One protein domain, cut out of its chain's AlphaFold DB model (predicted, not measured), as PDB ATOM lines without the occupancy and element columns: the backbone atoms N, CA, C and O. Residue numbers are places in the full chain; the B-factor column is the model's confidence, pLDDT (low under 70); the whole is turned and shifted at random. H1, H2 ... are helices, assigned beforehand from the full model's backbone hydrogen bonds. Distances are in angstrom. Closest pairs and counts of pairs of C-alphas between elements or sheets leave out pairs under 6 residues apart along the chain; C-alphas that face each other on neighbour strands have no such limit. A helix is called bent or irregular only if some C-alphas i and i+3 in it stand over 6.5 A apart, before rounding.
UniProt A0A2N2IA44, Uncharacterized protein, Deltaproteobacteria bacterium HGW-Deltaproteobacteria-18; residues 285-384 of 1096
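Overview. This is residues 285 to 384 of the 1096 residues of an uncharacterized protein of Deltaproteobacteria bacterium HGW-Deltaproteobacteria-18 (UniProt A0A2N2IA44). Three helices, H1, H4 and the first arm of the bent helix H5, cross one another at steep angles and make the body of a rod-like domain, with the short helices H2 and H3 packed together past the last residues of H1. The second arm of H5 turns off about at right angles and touches no other helix, and residues 379 to 384 stick out at one end of the rod. The printed part has 100 residues with five named helices, H1 to H5 in chain order, no named strand, and the class all helix. It is only just compact, close to loose, with a radius of gyration of the C-alphas of 14.9 A and spans of 52 by 21 by 18 A.

Along the chain. Look first at H5, residues 352 to 382, the longest helix; by its hydrogen bonds it was assigned as one helix, but it is bent, with C-alphas 369 and 372 7.8 A apart. Find C-alpha 352 at (-37.562, -26.467, -29.746); from there arm H5a runs 26.2 A to residue 369. Arm H5b runs 15.8 A from residue 372 to C-alpha 382 at (-33.022, -11.036, 2.305). H4, residues 330 to 343, is 19.9 A long. H1, residues 289 to 307, starts at C-alpha 289 at (-52.183, -23.386, -40.293) and is 27.6 A long. H2 is residues 309 to 316. H3, residues 320 to 327, is only just irregular: C-alphas 321 and 324 are 6.9 A apart.

Arrangement. Start from H5a, which touches H4 at a steep tilt of 48 degrees, opposite ways; their closest C-alphas, of Ala 336 and Leu 359, are 4.6 A apart. With residues 352 to 359 alone H5a touches residues 297 to 305 of H1, at a steep tilt of 61 degrees, the same way; the closest C-alphas are those of Leu 301 and Ala 355, at 6.4 A. H1 also touches H4, closest at the C-alphas of Leu 301 and Gln 333, 7.1 A apart. Residues 305 to 307 of H1 touch H3, where the C-alphas of Thr 306 and Ser 324 come closest, at 4.5 A. H2 touches H3 at a steep tilt of 67 degrees, with the closest C-alphas, of Cys 309 and Gly 323, 4.6 A apart. H5a and H5b are about perpendicular, at 86 degrees, and H5b is apart from H1, H2, H3 and H4. Every O i to N i+4 pair is within hydrogen-bond range in H2, H4 and H5b, against 13 of 15 in H1, 2 of 4 in H3 and 13 of 14 in H5a.

Size, cuts and confidence. Look to the C-alphas of Arg 287 and Asn 383 for the two farthest apart, 52.1 A. The printed part has no cut and no long link; the link from H4 to H5, 8 residues, is short. The mean pLDDT of the printed part is 86.5, and residues 308 to 309 are under 70.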
ATOM      1  N   ASP A 285     -57.786 -20.549 -32.991       74.00
ATOM      2  CA  ASP A 285     -58.441 -21.387 -33.998       74.00
ATOM      3  C   ASP A 285     -57.430 -22.284 -34.727       74.00
ATOM      4  O   ASP A 285     -56.865 -21.957 -35.776       74.00
ATOM      5  N   VAL A 286     -57.221 -23.470 -34.163       78.44
ATOM      6  CA  VAL A 286     -56.365 -24.532 -34.714       78.44
ATOM      7  C   VAL A 286     -56.871 -25.119 -36.033       78.44
ATOM      8  O   VAL A 286     -56.194 -25.965 -36.625       78.44
ATOM      9  N   ARG A 287     -58.025 -24.671 -36.544       77.38
ATOM     10  CA  ARG A 287     -58.475 -25.017 -37.898       77.38
ATOM     11  C   ARG A 287     -57.606 -24.387 -38.992       77.38
ATOM     12  O   ARG A 287     -57.624 -24.870 -40.125       77.38
ATOM     13  N   THR A 288     -56.827 -23.356 -38.664       77.75
ATOM     14  CA  THR A 288     -55.912 -22.672 -39.592       77.75
ATOM     15  C   THR A 288     -54.453 -23.064 -39.351       77.75
ATOM     16  O   THR A 288     -54.039 -23.264 -38.214       77.75
ATOM     17  N   SER A 289     -53.631 -23.115 -40.404       76.19
ATOM     18  CA  SER A 289     -52.183 -23.386 -40.293       76.19
ATOM     19  C   SER A 289     -51.466 -22.381 -39.379       76.19
ATOM     20  O   SER A 289     -50.575 -22.746 -38.611       76.19
ATOM     21  N   LEU A 290     -51.891 -21.115 -39.417       77.94
ATOM     22  CA  LEU A 290     -51.402 -20.071 -38.524       77.94
ATOM     23  C   LEU A 290     -51.772 -20.358 -37.063       77.94
ATOM     24  O   LEU A 290     -50.901 -20.281 -36.198       77.94
ATOM     25  N   GLY A 291     -53.027 -20.721 -36.784       80.38
ATOM     26  CA  GLY A 291     -53.487 -21.077 -35.440       80.38
ATOM     27  C   GLY A 291     -52.743 -22.281 -34.863       80.38
ATOM     28  O   GLY A 291     -52.333 -22.254 -33.703       80.38
ATOM     29  N   GLN A 292     -52.461 -23.287 -35.693       83.50
ATOM     30  CA  GLN A 292     -51.644 -24.449 -35.323       83.50
ATOM     31  C   GLN A 292     -50.221 -24.035 -34.921       83.50
ATOM     32  O   GLN A 292     -49.746 -24.398 -33.845       83.50
ATOM     33  N   SER A 293     -49.560 -23.211 -35.743       86.12
ATOM     34  CA  SER A 293     -48.221 -22.683 -35.447       86.12
ATOM     35  C   SER A 293     -48.207 -21.825 -34.176       86.12
ATOM     36  O   SER A 293     -47.339 -22.001 -33.318       86.12
ATOM     37  N   LYS A 294     -49.197 -20.937 -33.999       85.19
ATOM     38  CA  LYS A 294     -49.348 -20.098 -32.797       85.19
ATOM     39  C   LYS A 294     -49.518 -20.941 -31.528       85.19
ATOM     40  O   LYS A 294     -48.960 -20.573 -30.491       85.19
ATOM     41  N   ALA A 295     -50.253 -22.053 -31.595       85.62
ATOM     42  CA  ALA A 295     -50.470 -22.931 -30.448       85.62
ATOM     43  C   ALA A 295     -49.171 -23.632 -30.016       85.62
ATOM     44  O   ALA A 295     -48.820 -23.588 -28.837       85.62
ATOM     45  N   VAL A 296     -48.407 -24.181 -30.971       89.50
ATOM     46  CA  VAL A 296     -47.085 -24.789 -30.718       89.50
ATOM     47  C   VAL A 296     -46.112 -23.769 -30.122       89.50
ATOM     48  O   VAL A 296     -45.519 -24.026 -29.079       89.50
ATOM     49  N   ARG A 297     -46.008 -22.575 -30.719       90.00
ATOM     50  CA  ARG A 297     -45.137 -21.492 -30.227       90.00
ATOM     51  C   ARG A 297     -45.483 -21.074 -28.803       90.00
ATOM     52  O   ARG A 297     -44.595 -20.888 -27.979       90.00
ATOM     53  N   SER A 298     -46.777 -20.902 -28.524       87.31
ATOM     54  CA  SER A 298     -47.250 -20.499 -27.196       87.31
ATOM     55  C   SER A 298     -46.909 -21.556 -26.151       87.31
ATOM     56  O   SER A 298     -46.418 -21.205 -25.082       87.31
ATOM     57  N   PHE A 299     -47.100 -22.836 -26.483       89.44
ATOM     58  CA  PHE A 299     -46.719 -23.939 -25.610       89.44
ATOM     59  C   PHE A 299     -45.208 -23.987 -25.368       89.44
ATOM     60  O   PHE A 299     -44.787 -24.011 -24.217       89.44
ATOM     61  N   GLN A 300     -44.395 -23.940 -26.428       90.00
ATOM     62  CA  GLN A 300     -42.936 -23.981 -26.313       90.00
ATOM     63  C   GLN A 300     -42.411 -22.834 -25.446       90.00
ATOM     64  O   GLN A 300     -41.668 -23.080 -24.506       90.00
ATOM     65  N   LEU A 301     -42.809 -21.586 -25.710       89.62
ATOM     66  CA  LEU A 301     -42.309 -20.436 -24.947       89.62
ATOM     67  C   LEU A 301     -42.710 -20.485 -23.463       89.62
ATOM     68  O   LEU A 301     -41.916 -20.080 -22.611       89.62
ATOM     69  N   ALA A 302     -43.902 -21.000 -23.148       84.88
ATOM     70  CA  ALA A 302     -44.338 -21.197 -21.768       84.88
ATOM     71  C   ALA A 302     -43.569 -22.346 -21.092       84.88
ATOM     72  O   ALA A 302     -42.974 -22.181 -20.029       84.88
ATOM     73  N   ASN A 303     -43.512 -23.514 -21.734       85.75
ATOM     74  CA  ASN A 303     -42.870 -24.697 -21.174       85.75
ATOM     75  C   ASN A 303     -41.357 -24.489 -20.983       85.75
ATOM     76  O   ASN A 303     -40.826 -24.692 -19.891       85.75
ATOM     77  N   LEU A 304     -40.668 -23.967 -22.000       85.75
ATOM     78  CA  LEU A 304     -39.239 -23.651 -21.941       85.75
ATOM     79  C   LEU A 304     -38.926 -22.554 -20.911       85.75
ATOM     80  O   LEU A 304     -37.867 -22.574 -20.281       85.75
ATOM     81  N   GLY A 305     -39.857 -21.628 -20.665       80.81
ATOM     82  CA  GLY A 305     -39.714 -20.624 -19.610       80.81
ATOM     83  C   GLY A 305     -39.477 -21.232 -18.230       80.81
ATOM     84  O   GLY A 305     -38.755 -20.645 -17.426       80.81
ATOM     85  N   THR A 306     -40.001 -22.432 -17.975       76.06
ATOM     86  CA  THR A 306     -39.830 -23.119 -16.689       76.06
ATOM     87  C   THR A 306     -38.460 -23.781 -16.509       76.06
ATOM     88  O   THR A 306     -38.013 -23.917 -15.374       76.06
ATOM     89  N   THR A 307     -37.764 -24.147 -17.594       72.44
ATOM     90  CA  THR A 307     -36.556 -25.000 -17.543       72.44
ATOM     91  C   THR A 307     -35.263 -24.300 -17.969       72.44
ATOM     92  O   THR A 307     -34.186 -24.644 -17.490       72.44
ATOM     93  N   ILE A 308     -35.325 -23.314 -18.865       64.94
ATOM     94  CA  ILE A 308     -34.131 -22.811 -19.572       64.94
ATOM     95  C   ILE A 308     -33.360 -21.736 -18.795       64.94
ATOM     96  O   ILE A 308     -32.160 -21.531 -18.990       64.94
ATOM     97  N   CYS A 309     -34.020 -21.055 -17.864       69.62
ATOM     98  CA  CYS A 309     -33.513 -19.789 -17.340       69.62
ATOM     99  C   CYS A 309     -32.542 -19.931 -16.155       69.62
ATOM    100  O   CYS A 309     -31.938 -18.943 -15.737       69.62
ATOM    101  N   GLU A 310     -32.342 -21.141 -15.625       72.75
ATOM    102  CA  GLU A 310     -31.473 -21.379 -14.464       72.75
ATOM    103  C   GLU A 310     -29.999 -21.066 -14.757       72.75
ATOM    104  O   GLU A 310     -29.330 -20.425 -13.945       72.75
ATOM    105  N   ASN A 311     -29.507 -21.444 -15.943       76.44
ATOM    106  CA  ASN A 311     -28.113 -21.225 -16.344       76.44
ATOM    107  C   ASN A 311     -27.789 -19.732 -16.484       76.44
ATOM    108  O   ASN A 311     -26.776 -19.266 -15.963       76.44
ATOM    109  N   LEU A 312     -28.679 -18.964 -17.124       82.75
ATOM    110  CA  LEU A 312     -28.521 -17.516 -17.264       82.75
ATOM    111  C   LEU A 312     -28.509 -16.816 -15.898       82.75
ATOM    112  O   LEU A 312     -27.699 -15.924 -15.659       82.75
ATOM    113  N   LEU A 313     -29.397 -17.208 -14.983       85.81
ATOM    114  CA  LEU A 313     -29.426 -16.604 -13.651       85.81
ATOM    115  C   LEU A 313     -28.186 -16.953 -12.828       85.81
ATOM    116  O   LEU A 313     -27.665 -16.078 -12.133       85.81
ATOM    117  N   ALA A 314     -27.669 -18.178 -12.958       84.38
ATOM    118  CA  ALA A 314     -26.401 -18.567 -12.355       84.38
ATOM    119  C   ALA A 314     -25.228 -17.720 -12.893       84.38
ATOM    120  O   ALA A 314     -24.433 -17.223 -12.094       84.38
ATOM    121  N   GLU A 315     -25.158 -17.475 -14.210       84.88
ATOM    122  CA  GLU A 315     -24.174 -16.564 -14.829       84.88
ATOM    123  C   GLU A 315     -24.262 -15.135 -14.262       84.88
ATOM    124  O   GLU A 315     -23.242 -14.486 -14.026       84.88
ATOM    125  N   LEU A 316     -25.479 -14.639 -14.016       86.38
ATOM    126  CA  LEU A 316     -25.737 -13.279 -13.528       86.38
ATOM    127  C   LEU A 316     -25.608 -13.120 -11.999       86.38
ATOM    128  O   LEU A 316     -25.705 -11.991 -11.489       86.38
ATOM    129  N   GLY A 317     -25.370 -14.222 -11.278       86.62
ATOM    130  CA  GLY A 317     -25.265 -14.268  -9.818       86.62
ATOM    131  C   GLY A 317     -26.602 -14.076  -9.097       86.62
ATOM    132  O   GLY A 317     -26.636 -13.467  -8.028       86.62
ATOM    133  N   LEU A 318     -27.705 -14.537  -9.693       89.25
ATOM    134  CA  LEU A 318     -29.065 -14.421  -9.162       89.25
ATOM    135  C   LEU A 318     -29.616 -15.782  -8.693       89.25
ATOM    136  O   LEU A 318     -29.192 -16.822  -9.199       89.25
ATOM    137  N   PRO A 319     -30.580 -15.804  -7.750       87.75
ATOM    138  CA  PRO A 319     -31.274 -17.032  -7.360       87.75
ATOM    139  C   PRO A 319     -31.974 -17.709  -8.550       87.75
ATOM    140  O   PRO A 319     -32.777 -17.076  -9.234       87.75
ATOM    141  N   THR A 320     -31.713 -18.999  -8.782       86.06
ATOM    142  CA  THR A 320     -32.256 -19.747  -9.935       86.06
ATOM    143  C   THR A 320     -33.778 -19.894  -9.902       86.06
ATOM    144  O   THR A 320     -34.412 -19.945 -10.951       86.06
ATOM    145  N   ASN A 321     -34.391 -19.852  -8.713       84.12
ATOM    146  CA  ASN A 321     -35.848 -19.878  -8.532       84.12
ATOM    147  C   ASN A 321     -36.578 -18.641  -9.099       84.12
ATOM    148  O   ASN A 321     -37.806 -18.637  -9.144       84.12
ATOM    149  N   LEU A 322     -35.856 -17.601  -9.540       86.94
ATOM    150  CA  LEU A 322     -36.427 -16.469 -10.279       86.94
ATOM    151  C   LEU A 322     -36.572 -16.743 -11.785       86.94
ATOM    152  O   LEU A 322     -37.196 -15.943 -12.477       86.94
ATOM    153  N   GLY A 323     -36.017 -17.851 -12.291       86.94
ATOM    154  CA  GLY A 323     -35.923 -18.141 -13.725       86.94
ATOM    155  C   GLY A 323     -37.284 -18.224 -14.387       86.94
ATOM    156  O   GLY A 323     -37.566 -17.451 -15.297       86.94
ATOM    157  N   SER A 324     -38.138 -19.106 -13.867       86.56
ATOM    158  CA  SER A 324     -39.499 -19.295 -14.369       86.56
ATOM    159  C   SER A 324     -40.323 -17.996 -14.351       86.56
ATOM    160  O   SER A 324     -40.779 -17.591 -15.421       86.56
ATOM    161  N   PRO A 325     -40.461 -17.263 -13.225       88.38
ATOM    162  CA  PRO A 325     -41.183 -15.990 -13.222       88.38
ATOM    163  C   PRO A 325     -40.655 -14.978 -14.246       88.38
ATOM    164  O   PRO A 325     -41.437 -14.437 -15.022       88.38
ATOM    165  N   LEU A 326     -39.340 -14.738 -14.295       90.25
ATOM    166  CA  LEU A 326     -38.763 -13.730 -15.192       90.25
ATOM    167  C   LEU A 326     -38.932 -14.108 -16.669       90.25
ATOM    168  O   LEU A 326     -39.204 -13.238 -17.493       90.25
ATOM    169  N   ALA A 327     -38.839 -15.397 -17.005       90.12
ATOM    170  CA  ALA A 327     -39.096 -15.889 -18.356       90.12
ATOM    171  C   ALA A 327     -40.540 -15.639 -18.811       90.12
ATOM    172  O   ALA A 327     -40.792 -15.414 -19.992       90.12
ATOM    173  N   HIS A 328     -41.485 -15.667 -17.872       90.50
ATOM    174  CA  HIS A 328     -42.904 -15.434 -18.122       90.50
ATOM    175  C   HIS A 328     -43.308 -13.959 -18.002       90.50
ATOM    176  O   HIS A 328     -44.486 -13.638 -18.163       90.50
ATOM    177  N   HIS A 329     -42.358 -13.048 -17.760       91.25
ATOM    178  CA  HIS A 329     -42.645 -11.618 -17.780       91.25
ATOM    179  C   HIS A 329     -43.237 -11.217 -19.150       91.25
ATOM    180  O   HIS A 329     -42.692 -11.633 -20.179       91.25
ATOM    181  N   PRO A 330     -44.306 -10.390 -19.208       88.75
ATOM    182  CA  PRO A 330     -44.984 -10.051 -20.464       88.75
ATOM    183  C   PRO A 330     -44.048  -9.535 -21.566       88.75
ATOM    184  O   PRO A 330     -44.139  -9.973 -22.712       88.75
ATOM    185  N   ASP A 331     -43.094  -8.667 -21.214       89.88
ATOM    186  CA  ASP A 331     -42.097  -8.152 -22.163       89.88
ATOM    187  C   ASP A 331     -41.157  -9.243 -22.698       89.88
ATOM    188  O   ASP A 331     -40.808  -9.222 -23.877       89.88
ATOM    189  N   VAL A 332     -40.770 -10.213 -21.860       92.06
ATOM    190  CA  VAL A 332     -39.905 -11.329 -22.275       92.06
ATOM    191  C   VAL A 332     -40.664 -12.240 -23.229       92.06
ATOM    192  O   VAL A 332     -40.151 -12.556 -24.296       92.06
ATOM    193  N   GLN A 333     -41.905 -12.601 -22.902       90.38
ATOM    194  CA  GLN A 333     -42.751 -13.431 -23.765       90.38
ATOM    195  C   GLN A 333     -43.069 -12.740 -25.101       90.38
ATOM    196  O   GLN A 333     -43.016 -13.373 -26.157       90.38
ATOM    197  N   SER A 334     -43.353 -11.432 -25.076       89.38
ATOM    198  CA  SER A 334     -43.600 -10.637 -26.285       89.38
ATOM    199  C   SER A 334     -42.366 -10.575 -27.185       89.38
ATOM    200  O   SER A 334     -42.460 -10.837 -28.386       89.38
ATOM    201  N   GLU A 335     -41.199 -10.276 -26.616       91.94
ATOM    202  CA  GLU A 335     -39.954 -10.187 -27.375       91.94
ATOM    203  C   GLU A 335     -39.482 -11.564 -27.862       91.94
ATOM    204  O   GLU A 335     -39.039 -11.694 -29.001       91.94
ATOM    205  N   ALA A 336     -39.658 -12.617 -27.059       92.31
ATOM    206  CA  ALA A 336     -39.363 -13.990 -27.460       92.31
ATOM    207  C   ALA A 336     -40.215 -14.410 -28.661       92.31
ATOM    208  O   ALA A 336     -39.698 -15.010 -29.600       92.31
ATOM    209  N   ARG A 337     -41.501 -14.035 -28.682       90.69
ATOM    210  CA  ARG A 337     -42.387 -14.295 -29.821       90.69
ATOM    211  C   ARG A 337     -41.925 -13.566 -31.081       90.69
ATOM    212  O   ARG A 337     -41.796 -14.206 -32.117       90.69
ATOM    213  N   LYS A 338     -41.580 -12.277 -30.984       90.06
ATOM    214  CA  LYS A 338     -41.024 -11.515 -32.120       90.06
ATOM    215  C   LYS A 338     -39.724 -12.123 -32.638       90.06
ATOM    216  O   LYS A 338     -39.553 -12.283 -33.843       90.06
ATOM    217  N   ASN A 339     -38.814 -12.485 -31.737       92.00
ATOM    218  CA  ASN A 339     -37.553 -13.127 -32.097       92.00
ATOM    219  C   ASN A 339     -37.796 -14.470 -32.791       92.00
ATOM    220  O   ASN A 339     -37.162 -14.761 -33.803       92.00
ATOM    221  N   LEU A 340     -38.746 -15.264 -32.295       91.50
ATOM    222  CA  LEU A 340     -39.101 -16.549 -32.884       91.50
ATOM    223  C   LEU A 340     -39.780 -16.399 -34.251       91.50
ATOM    224  O   LEU A 340     -39.511 -17.195 -35.148       91.50
ATOM    225  N   ASP A 341     -40.615 -15.377 -34.438       87.50
ATOM    226  CA  ASP A 341     -41.246 -15.063 -35.724       87.50
ATOM    227  C   ASP A 341     -40.219 -14.585 -36.761       87.50
ATOM    228  O   ASP A 341     -40.322 -14.928 -37.937       87.50
ATOM    229  N   ASN A 342     -39.176 -13.872 -36.327       88.31
ATOM    230  CA  ASN A 342     -38.058 -13.494 -37.192       88.31
ATOM    231  C   ASN A 342     -37.179 -14.694 -37.578       88.31
ATOM    232  O   ASN A 342     -36.690 -14.762 -38.706       88.31
ATOM    233  N   LEU A 343     -36.956 -15.636 -36.653       88.31
ATOM    234  CA  LEU A 343     -36.175 -16.852 -36.919       88.31
ATOM    235  C   LEU A 343     -36.935 -17.834 -37.816       88.31
ATOM    236  O   LEU A 343     -36.350 -18.449 -38.707       88.31
ATOM    237  N   VAL A 344     -38.234 -17.987 -37.564       87.62
ATOM    238  CA  VAL A 344     -39.130 -18.883 -38.289       87.62
ATOM    239  C   VAL A 344     -40.454 -18.150 -38.505       87.62
ATOM    240  O   VAL A 344     -41.281 -18.130 -37.590       87.62
ATOM    241  N   PRO A 345     -40.696 -17.580 -39.696       82.19
ATOM    242  CA  PRO A 345     -41.961 -16.921 -39.993       82.19
ATOM    243  C   PRO A 345     -43.149 -17.899 -39.933       82.19
ATOM    244  O   PRO A 345     -43.074 -18.992 -40.511       82.19
ATOM    245  N   PRO A 346     -44.262 -17.547 -39.261       76.50
ATOM    246  CA  PRO A 346     -45.505 -18.309 -39.355       76.50
ATOM    247  C   PRO A 346     -45.981 -18.429 -40.820       76.50
ATOM    248  O   PRO A 346     -45.750 -17.507 -41.602       76.50
ATOM    249  N   PRO A 347     -46.636 -19.540 -41.220       79.19
ATOM    250  CA  PRO A 347     -47.178 -20.613 -40.383       79.19
ATOM    251  C   PRO A 347     -46.209 -21.783 -40.118       79.19
ATOM    252  O   PRO A 347     -46.638 -22.822 -39.619       79.19
ATOM    253  N   ALA A 348     -44.913 -21.668 -40.427       84.00
ATOM    254  CA  ALA A 348     -43.969 -22.758 -40.157       84.00
ATOM    255  C   ALA A 348     -43.866 -23.056 -38.644       84.00
ATOM    256  O   ALA A 348     -43.919 -22.139 -37.815       84.00
ATOM    257  N   MET A 349     -43.749 -24.335 -38.272       86.94
ATOM    258  CA  MET A 349     -43.547 -24.751 -36.878       86.94
ATOM    259  C   MET A 349     -42.057 -24.651 -36.521       86.94
ATOM    260  O   MET A 349     -41.236 -25.211 -37.251       86.94
ATOM    261  N   PRO A 350     -41.687 -23.935 -35.447       89.88
ATOM    262  CA  PRO A 350     -40.299 -23.850 -35.023       89.88
ATOM    263  C   PRO A 350     -39.874 -25.099 -34.245       89.88
ATOM    264  O   PRO A 350     -40.648 -25.666 -33.470       89.88
ATOM    265  N   ALA A 351     -38.614 -25.491 -34.416       89.81
ATOM    266  CA  ALA A 351     -37.985 -26.499 -33.570       89.81
ATOM    267  C   ALA A 351     -37.782 -25.955 -32.146       89.81
ATOM    268  O   ALA A 351     -37.622 -24.744 -31.952       89.81
ATOM    269  N   GLU A 352     -37.726 -26.846 -31.156       87.75
ATOM    270  CA  GLU A 352     -37.562 -26.467 -29.746       87.75
ATOM    271  C   GLU A 352     -36.309 -25.596 -29.512       87.75
ATOM    272  O   GLU A 352     -36.383 -24.570 -28.835       87.75
ATOM    273  N   ASP A 353     -35.179 -25.922 -30.153       88.50
ATOM    274  CA  ASP A 353     -33.925 -25.156 -30.050       88.50
ATOM    275  C   ASP A 353     -34.054 -23.703 -30.541       88.50
ATOM    276  O   ASP A 353     -33.400 -22.789 -30.025       88.50
ATOM    277  N   GLN A 354     -34.913 -23.463 -31.534       91.75
ATOM    278  CA  GLN A 354     -35.164 -22.121 -32.061       91.75
ATOM    279  C   GLN A 354     -36.015 -21.311 -31.080       91.75
ATOM    280  O   GLN A 354     -35.701 -20.148 -30.819       91.75
ATOM    281  N   ALA A 355     -37.041 -21.932 -30.489       91.38
ATOM    282  CA  ALA A 355     -37.849 -21.322 -29.433       91.38
ATOM    283  C   ALA A 355     -37.004 -21.012 -28.185       91.38
ATOM    284  O   ALA A 355     -37.084 -19.910 -27.642       91.38
ATOM    285  N   ARG A 356     -36.118 -21.938 -27.798       90.25
ATOM    286  CA  ARG A 356     -35.115 -21.768 -26.736       90.25
ATOM    287  C   ARG A 356     -34.214 -20.567 -26.993       90.25
ATOM    288  O   ARG A 356     -34.118 -19.685 -26.145       90.25
ATOM    289  N   THR A 357     -33.621 -20.486 -28.182       90.62
ATOM    290  CA  THR A 357     -32.748 -19.367 -28.572       90.62
ATOM    291  C   THR A 357     -33.487 -18.027 -28.516       90.62
ATOM    292  O   THR A 357     -32.954 -17.038 -28.010       90.62
ATOM    293  N   ALA A 358     -34.730 -17.984 -29.008       93.00
ATOM    294  CA  ALA A 358     -35.549 -16.777 -28.992       93.00
ATOM    295  C   ALA A 358     -35.875 -16.308 -27.562       93.00
ATOM    296  O   ALA A 358     -35.772 -15.112 -27.273       93.00
ATOM    297  N   LEU A 359     -36.224 -17.245 -26.673       92.88
ATOM    298  CA  LEU A 359     -36.545 -16.967 -25.274       92.88
ATOM    299  C   LEU A 359     -35.316 -16.528 -24.472       92.88
ATOM    300  O   LEU A 359     -35.381 -15.526 -23.762       92.88
ATOM    301  N   GLU A 360     -34.182 -17.218 -24.621       90.25
ATOM    302  CA  GLU A 360     -32.924 -16.827 -23.974       90.25
ATOM    303  C   GLU A 360     -32.475 -15.429 -24.417       90.25
ATOM    304  O   GLU A 360     -32.083 -14.612 -23.582       90.25
ATOM    305  N   GLY A 361     -32.564 -15.129 -25.718       90.44
ATOM    306  CA  GLY A 361     -32.236 -13.810 -26.260       90.44
ATOM    307  C   GLY A 361     -33.130 -12.705 -25.695       90.44
ATOM    308  O   GLY A 361     -32.631 -11.660 -25.274       90.44
ATOM    309  N   ALA A 362     -34.439 -12.955 -25.621       93.69
ATOM    310  CA  ALA A 362     -35.401 -12.024 -25.037       93.69
ATOM    311  C   ALA A 362     -35.150 -11.790 -23.540       93.69
ATOM    312  O   ALA A 362     -35.140 -10.644 -23.085       93.69
ATOM    313  N   LEU A 363     -34.882 -12.854 -22.778       91.06
ATOM    314  CA  LEU A 363     -34.594 -12.741 -21.352       91.06
ATOM    315  C   LEU A 363     -33.272 -12.005 -21.099       91.06
ATOM    316  O   LEU A 363     -33.223 -11.151 -20.218       91.06
ATOM    317  N   ARG A 364     -32.215 -12.262 -21.884       90.88
ATOM    318  CA  ARG A 364     -30.956 -11.497 -21.795       90.88
ATOM    319  C   ARG A 364     -31.198 -10.006 -22.047       90.88
ATOM    320  O   ARG A 364     -30.811  -9.190 -21.216       90.88
ATOM    321  N   ALA A 365     -31.923  -9.658 -23.111       91.88
ATOM    322  CA  ALA A 365     -32.251  -8.267 -23.431       91.88
ATOM    323  C   ALA A 365     -33.099  -7.578 -22.342       91.88
ATOM    324  O   ALA A 365     -32.939  -6.383 -22.077       91.88
ATOM    325  N   PHE A 366     -34.001  -8.320 -21.696       92.81
ATOM    326  CA  PHE A 366     -34.774  -7.830 -20.557       92.81
ATOM    327  C   PHE A 366     -33.892  -7.612 -19.321       92.81
ATOM    328  O   PHE A 366     -33.945  -6.550 -18.693       92.81
ATOM    329  N   MET A 367     -33.029  -8.581 -19.002       90.38
ATOM    330  CA  MET A 367     -32.105  -8.500 -17.874       90.38
ATOM    331  C   MET A 367     -31.084  -7.374 -18.048       90.38
ATOM    332  O   MET A 367     -30.830  -6.667 -17.079       90.38
ATOM    333  N   ASP A 368     -30.588  -7.099 -19.254       90.56
ATOM    334  CA  ASP A 368     -29.697  -5.955 -19.508       90.56
ATOM    335  C   ASP A 368     -30.298  -4.618 -19.033       90.56
ATOM    336  O   ASP A 368     -29.578  -3.732 -18.570       90.56
ATOM    337  N   LYS A 369     -31.630  -4.484 -19.089       90.62
ATOM    338  CA  LYS A 369     -32.355  -3.288 -18.635       90.62
ATOM    339  C   LYS A 369     -32.745  -3.349 -17.157       90.62
ATOM    340  O   LYS A 369     -32.670  -2.336 -16.463       90.62
ATOM    341  N   LYS A 370     -33.200  -4.509 -16.673       91.88
ATOM    342  CA  LYS A 370     -33.857  -4.654 -15.359       91.88
ATOM    343  C   LYS A 370     -32.958  -5.260 -14.270       91.88
ATOM    344  O   LYS A 370     -33.340  -5.240 -13.101       91.88
ATOM    345  N   LEU A 371     -31.751  -5.736 -14.597       91.31
ATOM    346  CA  LEU A 371     -30.822  -6.380 -13.653       91.31
ATOM    347  C   LEU A 371     -30.537  -5.559 -12.379       91.31
ATOM    348  O   LEU A 371     -30.522  -6.167 -11.306       91.31
ATOM    349  N   PRO A 372     -30.339  -4.222 -12.423       91.69
ATOM    350  CA  PRO A 372     -30.161  -3.433 -11.203       91.69
ATOM    351  C   PRO A 372     -31.359  -3.534 -10.251       91.69
ATOM    352  O   PRO A 372     -31.167  -3.778  -9.061       91.69
ATOM    353  N   ALA A 373     -32.582  -3.429 -10.782       90.12
ATOM    354  CA  ALA A 373     -33.812  -3.542  -9.999       90.12
ATOM    355  C   ALA A 373     -33.999  -4.963  -9.447       90.12
ATOM    356  O   ALA A 373     -34.311  -5.135  -8.273       90.12
ATOM    357  N   VAL A 374     -33.722  -5.999 -10.249       91.12
ATOM    358  CA  VAL A 374     -33.782  -7.396  -9.786       91.12
ATOM    359  C   VAL A 374     -32.807  -7.634  -8.627       91.12
ATOM    360  O   VAL A 374     -33.187  -8.225  -7.620       91.12
ATOM    361  N   ARG A 375     -31.564  -7.140  -8.721       91.50
ATOM    362  CA  ARG A 375     -30.568  -7.259  -7.637       91.50
ATOM    363  C   ARG A 375     -30.994  -6.528  -6.372       91.50
ATOM    364  O   ARG A 375     -30.795  -7.049  -5.275       91.50
ATOM    365  N   GLU A 376     -31.584  -5.349  -6.523       88.94
ATOM    366  CA  GLU A 376     -32.143  -4.591  -5.408       88.94
ATOM    367  C   GLU A 376     -33.252  -5.387  -4.707       88.94
ATOM    368  O   GLU A 376     -33.185  -5.586  -3.496       88.94
ATOM    369  N   PHE A 377     -34.215  -5.938  -5.452       89.12
ATOM    370  CA  PHE A 377     -35.297  -6.736  -4.869       89.12
ATOM    371  C   PHE A 377     -34.815  -8.054  -4.254       89.12
ATOM    372  O   PHE A 377     -35.339  -8.472  -3.222       89.12
ATOM    373  N   VAL A 378     -33.774  -8.684  -4.809       89.50
ATOM    374  CA  VAL A 378     -33.103  -9.832  -4.173       89.50
ATOM    375  C   VAL A 378     -32.507  -9.428  -2.825       89.50
ATOM    376  O   VAL A 378     -32.743 -10.116  -1.831       89.50
ATOM    377  N   ALA A 379     -31.806  -8.294  -2.753       87.81
ATOM    378  CA  ALA A 379     -31.252  -7.788  -1.498       87.81
ATOM    379  C   ALA A 379     -32.350  -7.425  -0.478       87.81
ATOM    380  O   ALA A 379     -32.247  -7.800   0.691       87.81
ATOM    381  N   MET A 380     -33.430  -6.773  -0.925       85.62
ATOM    382  CA  MET A 380     -34.604  -6.463  -0.100       85.62
ATOM    383  C   MET A 380     -35.318  -7.729   0.381       85.62
ATOM    384  O   MET A 380     -35.821  -7.756   1.493       85.62
ATOM    385  N   SER A 381     -35.346  -8.803  -0.411       85.44
ATOM    386  CA  SER A 381     -35.951 -10.070   0.020       85.44
ATOM    387  C   SER A 381     -35.179 -10.732   1.162       85.44
ATOM    388  O   SER A 381     -35.784 -11.386   2.008       85.44
ATOM    389  N   ALA A 382     -33.856 -10.543   1.215       83.44
ATOM    390  CA  ALA A 382     -33.022 -11.036   2.305       83.44
ATOM    391  C   ALA A 382     -33.146 -10.161   3.564       83.44
ATOM    392  O   ALA A 382     -33.067 -10.683   4.672       83.44
ATOM    393  N   ASN A 383     -33.365  -8.852   3.387       80.81
ATOM    394  CA  ASN A 383     -33.540  -7.873   4.460       80.81
ATOM    395  C   ASN A 383     -34.732  -6.942   4.155       80.81
ATOM    396  O   ASN A 383     -34.522  -5.827   3.665       80.81
ATOM    397  N   PRO A 384     -35.979  -7.385   4.397       74.06
ATOM    398  CA  PRO A 384     -37.158  -6.601   4.048       74.06
ATOM    399  C   PRO A 384     -37.255  -5.329   4.910       74.06
ATOM    400  O   PRO A 384     -37.055  -5.402   6.124       74.06
TER     401      PRO A 384